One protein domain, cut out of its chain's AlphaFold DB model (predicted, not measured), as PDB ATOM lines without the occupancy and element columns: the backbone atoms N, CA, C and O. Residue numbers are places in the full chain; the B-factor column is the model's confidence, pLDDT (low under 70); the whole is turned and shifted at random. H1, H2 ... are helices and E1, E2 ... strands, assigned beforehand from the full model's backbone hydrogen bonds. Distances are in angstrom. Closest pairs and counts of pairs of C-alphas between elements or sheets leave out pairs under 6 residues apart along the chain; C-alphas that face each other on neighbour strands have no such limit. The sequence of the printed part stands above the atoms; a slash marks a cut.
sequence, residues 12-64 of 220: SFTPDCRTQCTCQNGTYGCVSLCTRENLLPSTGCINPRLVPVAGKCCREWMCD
ATOM      1  N   SER A  12     365.442 257.955 305.977       92.88
ATOM      2  CA  SER A  12     365.937 258.869 304.946       92.88
ATOM      3  C   SER A  12     367.180 259.616 305.416       92.88
ATOM      4  O   SER A  12     367.239 260.094 306.545       92.88
ATOM      5  N   PHE A  13     368.162 259.762 304.532       92.88
ATOM      6  CA  PHE A  13     369.441 260.403 304.820       92.88
ATOM      7  C   PHE A  13     369.939 261.228 303.629       92.88
ATOM      8  O   PHE A  13     369.620 260.946 302.476       92.88
ATOM      9  N   THR A  14     370.740 262.257 303.898       92.00
ATOM     10  CA  THR A  14     371.307 263.151 302.876       92.00
ATOM     11  C   THR A  14     372.833 263.027 302.875       92.00
ATOM     12  O   THR A  14     373.480 263.627 303.737       92.00
ATOM     13  N   PRO A  15     373.434 262.226 301.973       89.38
ATOM     14  CA  PRO A  15     374.889 262.048 301.937       89.38
ATOM     15  C   PRO A  15     375.635 263.327 301.529       89.38
ATOM     16  O   PRO A  15     376.784 263.522 301.913       89.38
ATOM     17  N   ASP A  16     374.977 264.208 300.778       89.56
ATOM     18  CA  ASP A  16     375.468 265.523 300.391       89.56
ATOM     19  C   ASP A  16     374.291 266.506 300.278       89.56
ATOM     20  O   ASP A  16     373.131 266.144 300.474       89.56
ATOM     21  N   CYS A  17     374.577 267.771 299.973       91.31
ATOM     22  CA  CYS A  17     373.544 268.803 299.901       91.31
ATOM     23  C   CYS A  17     372.603 268.663 298.682       91.31
ATOM     24  O   CYS A  17     371.574 269.337 298.631       91.31
ATOM     25  N   ARG A  18     372.955 267.841 297.682       91.06
ATOM     26  CA  ARG A  18     372.216 267.653 296.421       91.06
ATOM     27  C   ARG A  18     371.397 266.372 296.393       91.06
ATOM     28  O   ARG A  18     370.547 266.245 295.518       91.06
ATOM     29  N   THR A  19     371.645 265.441 297.302       92.31
ATOM     30  CA  THR A  19     371.110 264.083 297.227       92.31
ATOM     31  C   THR A  19     370.360 263.742 298.506       92.31
ATOM     32  O   THR A  19     370.884 263.903 299.606       92.31
ATOM     33  N   GLN A  20     369.146 263.218 298.362       94.88
ATOM     34  CA  GLN A  20     368.392 262.612 299.454       94.88
ATOM     35  C   GLN A  20     368.119 261.155 299.113       94.88
ATOM     36  O   GLN A  20     367.619 260.856 298.034       94.88
ATOM     37  N   CYS A  21     368.459 260.255 300.024       94.75
ATOM     38  CA  CYS A  21     368.292 258.824 299.859       94.75
ATOM     39  C   CYS A  21     367.341 258.268 300.913       94.75
ATOM     40  O   CYS A  21     367.285 258.779 302.031       94.75
ATOM     41  N   THR A  22     366.641 257.194 300.572       95.00
ATOM     42  CA  THR A  22     365.759 256.468 301.485       95.00
ATOM     43  C   THR A  22     366.069 254.984 301.393       95.00
ATOM     44  O   THR A  22     366.175 254.437 300.292       95.00
ATOM     45  N   CYS A  23     366.251 254.342 302.545       92.88
ATOM     46  CA  CYS A  23     366.434 252.900 302.647       92.88
ATOM     47  C   CYS A  23     365.065 252.206 302.561       92.88
ATOM     48  O   CYS A  23     364.149 252.564 303.295       92.88
ATOM     49  N   GLN A  24     364.916 251.243 301.657       90.94
ATOM     50  CA  GLN A  24     363.732 250.400 301.496       90.94
ATOM     51  C   GLN A  24     364.151 248.956 301.194       90.94
ATOM     52  O   GLN A  24     364.872 248.683 300.228       90.94
ATOM     53  N   ASN A  25     363.687 248.020 302.019       85.75
ATOM     54  CA  ASN A  25     363.924 246.579 301.938       85.75
ATOM     55  C   ASN A  25     365.406 246.206 301.753       85.75
ATOM     56  O   ASN A  25     365.758 245.372 300.921       85.75
ATOM     57  N   GLY A  26     366.298 246.860 302.504       84.06
ATOM     58  CA  GLY A  26     367.746 246.610 302.453       84.06
ATOM     59  C   GLY A  26     368.469 247.206 301.237       84.06
ATOM     60  O   GLY A  26     369.694 247.111 301.147       84.06
ATOM     61  N   THR A  27     367.744 247.865 300.333       87.06
ATOM     62  CA  THR A  27     368.300 248.704 299.262       87.06
ATOM     63  C   THR A  27     368.066 250.176 299.577       87.06
ATOM     64  O   THR A  27     367.270 250.498 300.448       87.06
ATOM     65  N   TYR A  28     368.758 251.095 298.908       91.44
ATOM     66  CA  TYR A  28     368.467 252.522 299.048       91.44
ATOM     67  C   TYR A  28     368.303 253.163 297.675       91.44
ATOM     68  O   TYR A  28     369.062 252.876 296.750       91.44
ATOM     69  N   GLY A  29     367.295 254.023 297.547       91.00
ATOM     70  CA  GLY A  29     367.059 254.847 296.366       91.00
ATOM     71  C   GLY A  29     367.362 256.303 296.681       91.00
ATOM     72  O   GLY A  29     367.066 256.759 297.782       91.00
ATOM     73  N   CYS A  30     367.948 257.033 295.732       93.12
ATOM     74  CA  CYS A  30     368.305 258.439 295.908       93.12
ATOM     75  C   CYS A  30     367.624 259.328 294.868       93.12
ATOM     76  O   CYS A  30     367.509 258.965 293.698       93.12
ATOM     77  N   VAL A  31     367.228 260.522 295.295       92.69
ATOM     78  CA  VAL A  31     366.667 261.579 294.457       92.69
ATOM     79  C   VAL A  31     367.524 262.835 294.554       92.69
ATOM     80  O   VAL A  31     368.106 263.142 295.597       92.69
ATOM     81  N   SER A  32     367.610 263.568 293.444       92.06
ATOM     82  CA  SER A  32     368.283 264.865 293.415       92.06
ATOM     83  C   SER A  32     367.372 265.945 293.996       92.06
ATOM     84  O   SER A  32     366.247 266.134 293.535       92.06
ATOM     85  N   LEU A  33     367.890 266.695 294.965       92.56
ATOM     86  CA  LEU A  33     367.285 267.902 295.526       92.56
ATOM     87  C   LEU A  33     367.426 269.111 294.580       92.56
ATOM     88  O   LEU A  33     366.734 270.118 294.735       92.56
ATOM     89  N   CYS A  34     368.290 269.022 293.565       90.88
ATOM     90  CA  CYS A  34     368.566 270.097 292.614       90.88
ATOM     91  C   CYS A  34     367.662 270.022 291.375       90.88
ATOM     92  O   CYS A  34     368.112 269.754 290.262       90.88
ATOM     93  N   THR A  35     366.372 270.314 291.549       85.38
ATOM     94  CA  THR A  35     365.359 270.235 290.476       85.38
ATOM     95  C   THR A  35     365.676 271.097 289.249       85.38
ATOM     96  O   THR A  35     365.348 270.714 288.128       85.38
ATOM     97  N   ARG A  36     366.362 272.236 289.430       83.38
ATOM     98  CA  ARG A  36     366.739 273.158 288.342       83.38
ATOM     99  C   ARG A  36     367.883 272.661 287.450       83.38
ATOM    100  O   ARG A  36     367.991 273.147 286.331       83.38
ATOM    101  N   GLU A  37     368.704 271.706 287.898       87.31
ATOM    102  CA  GLU A  37     369.754 271.105 287.050       87.31
ATOM    103  C   GLU A  37     369.147 270.222 285.945       87.31
ATOM    104  O   GLU A  37     369.717 270.107 284.864       87.31
ATOM    105  N   ASN A  38     367.958 269.659 286.191       79.88
ATOM    106  CA  ASN A  38     367.250 268.780 285.254       79.88
ATOM    107  C   ASN A  38     366.399 269.542 284.226       79.88
ATOM    108  O   ASN A  38     365.889 268.943 283.279       79.88
ATOM    109  N   LEU A  39     366.210 270.851 284.411       81.12
ATOM    110  CA  LEU A  39     365.453 271.692 283.490       81.12
ATOM    111  C   LEU A  39     366.404 272.279 282.452       81.12
ATOM    112  O   LEU A  39     367.347 272.983 282.807       81.12
ATOM    113  N   LEU A  40     366.139 272.021 281.172       71.25
ATOM    114  CA  LEU A  40     366.837 272.700 280.082       71.25
ATOM    115  C   LEU A  40     366.590 274.219 280.173       71.25
ATOM    116  O   LEU A  40     365.458 274.637 280.441       71.25
ATOM    117  N   PRO A  41     367.618 275.058 279.949       71.69
ATOM    118  CA  PRO A  41     367.437 276.502 279.912       71.69
ATOM    119  C   PRO A  41     366.511 276.912 278.754       71.69
ATOM    120  O   PRO A  41     366.346 276.180 277.778       71.69
ATOM    121  N   SER A  42     365.881 278.087 278.870       67.06
ATOM    122  CA  SER A  42     364.920 278.603 277.882       67.06
ATOM    123  C   SER A  42     365.483 278.627 276.453       67.06
ATOM    124  O   SER A  42     366.691 278.741 276.253       67.06
ATOM    125  N   THR A  43     364.597 278.627 275.449       62.41
ATOM    126  CA  THR A  43     364.902 278.588 273.997       62.41
ATOM    127  C   THR A  43     365.824 279.701 273.463       62.41
ATOM    128  O   THR A  43     366.187 279.673 272.293       62.41
ATOM    129  N   GLY A  44     366.229 280.667 274.293       66.00
ATOM    130  CA  GLY A  44     367.200 281.717 273.964       66.00
ATOM    131  C   GLY A  44     368.634 281.464 274.458       66.00
ATOM    132  O   GLY A  44     369.473 282.349 274.314       66.00
ATOM    133  N   CYS A  45     368.924 280.310 275.068       69.38
ATOM    134  CA  CYS A  45     370.244 280.002 275.626       69.38
ATOM    135  C   CYS A  45     371.174 279.366 274.578       69.38
ATOM    136  O   CYS A  45     371.031 278.191 274.241       69.38
ATOM    137  N   ILE A  46     372.146 280.138 274.082       72.81
ATOM    138  CA  ILE A  46     373.248 279.616 273.261       72.81
ATOM    139  C   ILE A  46     374.319 279.028 274.186       72.81
ATOM    140  O   ILE A  46     374.653 279.628 275.209       72.81
ATOM    141  N   ASN A  47     374.853 277.863 273.807       75.31
ATOM    142  CA  ASN A  47     375.885 277.121 274.542       75.31
ATOM    143  C   ASN A  47     375.556 276.943 276.037       75.31
ATOM    144  O   ASN A  47     376.298 277.419 276.902       75.31
ATOM    145  N   PRO A  48     374.440 276.266 276.364       83.88
ATOM    146  CA  PRO A  48     374.074 276.012 277.747       83.88
ATOM    147  C   PRO A  48     375.158 275.181 278.441       83.88
ATOM    148  O   PRO A  48     375.449 274.055 278.039       83.88
ATOM    149  N   ARG A  49     375.741 275.728 279.508       87.56
ATOM    150  CA  ARG A  49     376.736 275.042 280.342       87.56
ATOM    151  C   ARG A  49     376.269 275.006 281.789       87.56
ATOM    152  O   ARG A  49     375.995 276.043 282.387       87.56
ATOM    153  N   LEU A  50     376.189 273.811 282.361       89.75
ATOM    154  CA  LEU A  50     375.831 273.631 283.761       89.75
ATOM    155  C   LEU A  50     377.094 273.723 284.620       89.75
ATOM    156  O   LEU A  50     377.976 272.870 284.523       89.75
ATOM    157  N   VAL A  51     377.201 274.762 285.447       90.31
ATOM    158  CA  VAL A  51     378.442 275.082 286.170       90.31
ATOM    159  C   VAL A  51     378.242 275.202 287.682       90.31
ATOM    160  O   VAL A  51     377.172 275.607 288.141       90.31
ATOM    161  N   PRO A  52     379.259 274.857 288.492       90.31
ATOM    162  CA  PRO A  52     379.233 275.114 289.927       90.31
ATOM    163  C   PRO A  52     379.309 276.621 290.212       90.31
ATOM    164  O   PRO A  52     380.115 277.332 289.614       90.31
ATOM    165  N   VAL A  53     378.495 277.093 291.158       88.06
ATOM    166  CA  VAL A  53     378.480 278.492 291.608       88.06
ATOM    167  C   VAL A  53     378.950 278.552 293.057       88.06
ATOM    168  O   VAL A  53     378.449 277.818 293.910       88.06
ATOM    169  N   ALA A  54     379.920 279.422 293.343       89.50
ATOM    170  CA  ALA A  54     380.469 279.576 294.686       89.50
ATOM    171  C   ALA A  54     379.366 279.947 295.694       89.50
ATOM    172  O   ALA A  54     378.562 280.845 295.447       89.50
ATOM    173  N   GLY A  55     379.317 279.236 296.823       90.06
ATOM    174  CA  GLY A  55     378.320 279.455 297.876       90.06
ATOM    175  C   GLY A  55     376.931 278.865 297.604       90.06
ATOM    176  O   GLY A  55     376.055 278.996 298.456       90.06
ATOM    177  N   LYS A  56     376.706 278.193 296.466       90.19
ATOM    178  CA  LYS A  56     375.451 277.480 296.182       90.19
ATOM    179  C   LYS A  56     375.663 275.972 296.201       90.19
ATOM    180  O   LYS A  56     376.665 275.466 295.704       90.19
ATOM    181  N   CYS A  57     374.680 275.250 296.743       91.56
ATOM    182  CA  CYS A  57     374.694 273.794 296.692       91.56
ATOM    183  C   CYS A  57     374.552 273.292 295.247       91.56
ATOM    184  O   CYS A  57     375.407 272.545 294.779       91.56
ATOM    185  N   CYS A  58     373.517 273.717 294.519       92.38
ATOM    186  CA  CYS A  58     373.243 273.269 293.150       92.38
ATOM    187  C   CYS A  58     374.065 274.030 292.100       92.38
ATOM    188  O   CYS A  58     374.436 275.190 292.298       92.38
ATOM    189  N   ARG A  59     374.325 273.375 290.967       90.75
ATOM    190  CA  ARG A  59     374.871 274.003 289.759       90.75
ATOM    191  C   ARG A  59     373.809 274.874 289.092       90.75
ATOM    192  O   ARG A  59     372.611 274.627 289.225       90.75
ATOM    193  N   GLU A  60     374.253 275.869 288.335       88.19
ATOM    194  CA  GLU A  60     373.368 276.741 287.562       88.19
ATOM    195  C   GLU A  60     373.737 276.707 286.084       88.19
ATOM    196  O   GLU A  60     374.905 276.569 285.711       88.19
ATOM    197  N   TRP A  61     372.721 276.810 285.230       85.81
ATOM    198  CA  TRP A  61     372.920 276.976 283.800       85.81
ATOM    199  C   TRP A  61     373.468 278.376 283.531       85.81
ATOM    200  O   TRP A  61     372.792 279.374 283.773       85.81
ATOM    201  N   MET A  62     374.686 278.447 283.007       81.81
ATOM    202  CA  MET A  62     375.191 279.637 282.338       81.81
ATOM    203  C   MET A  62     374.945 279.506 280.839       81.81
ATOM    204  O   MET A  62     375.077 278.429 280.262       81.81
ATOM    205  N   CYS A  63     374.636 280.630 280.216       76.81
ATOM    206  CA  CYS A  63     374.532 280.764 278.772       76.81
ATOM    207  C   CYS A  63     375.569 281.788 278.327       76.81
ATOM    208  O   CYS A  63     375.868 282.724 279.077       76.81
ATOM    209  N   ASP A  64     376.074 281.655 277.107       77.69
ATOM    210  CA  ASP A  64     376.805 282.752 276.491       77.69
ATOM    211  C   ASP A  64     375.789 283.867 276.208       77.69
ATOM    212  O   ASP A  64     374.939 283.768 275.321       77.69
TER     213      ASP A  64
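Overview. This is residues 12 to 64 of the 220 residues of an uncharacterized protein of Strigamia maritima (UniProt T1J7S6). Two small strand lobes sit end to end in a long, flat outline: a three-strand sheet, E1, E2 and E3, at one end and the two-strand hairpin of E4 and E5 toward the other, with the single helical turn H1 between them. Residues 52 to 59 make a wide loop that joins E4 to E5. The printed part has 53 residues, with named elements in the order E1 E2 E3 H1 E4 E5, and its class is mostly strand. Both sheets are antiparallel, the larger in the order E1, E2, E3. The whole is only just loose, close to extended, with a radius of gyration of the C-alphas of 14.5 A and spans of 45 by 24 by 11 A.

Along the chain. Begin in the larger sheet with E2, residues 19 to 24, which runs 16.1 A from C-alpha 19 at (371.110, 264.083, 297.227). Before it, find E1, residues 12 to 16, starting at C-alpha 12 at (365.937, 258.869, 304.946) and 12.5 A long. After it comes E3, residues 27 to 32, 17.2 A long. H1 is residues 35 to 38, 5.7 A long. Further on are E4, residues 49 to 51, 6.1 A, and E5, residues 60 to 62, 6.2 A, ending at C-alpha 62 at (375.191, 279.637, 282.338).

Arrangement. Look first at E1, E2 and E3, a meander, in which each strand is the antiparallel neighbour of the one before; E2 is the inner strand. The hairpin of E1 and E2 has directions 147 degrees apart, and there N 13 and O 21 are within hydrogen-bond range at 2.8 A. The hairpin of E2 and E3 stands at 155 degrees, with N 24 and O 27 at 2.7 A and N 31 and O 20 at 2.8 A. H1 is not on this sheet. It is too short for a pair of O i and N i+4; its one pair of O i and N i+3 is within range. Its closest C-alphas to E5 are those of Glu 37 and Glu 60, 6.7 A apart. E4 and E5 form an antiparallel hairpin at 136 degrees, with N 62 and O 49 at 2.8 A. Both are apart from E1, E2 and E3.

Size, cuts and confidence. The C-alphas of Asn 25 and Asp 64, the two farthest apart, are 46.1 A from each other. The printed part has no cut. The links E1 to E2, E2 to E3 and E3 to H1 are tight, those from H1 to E4 and E4 to E5 short, and no link is long. The mean pLDDT of the printed part is 86.0; look for low confidence, under 70, at residues 42 to 45.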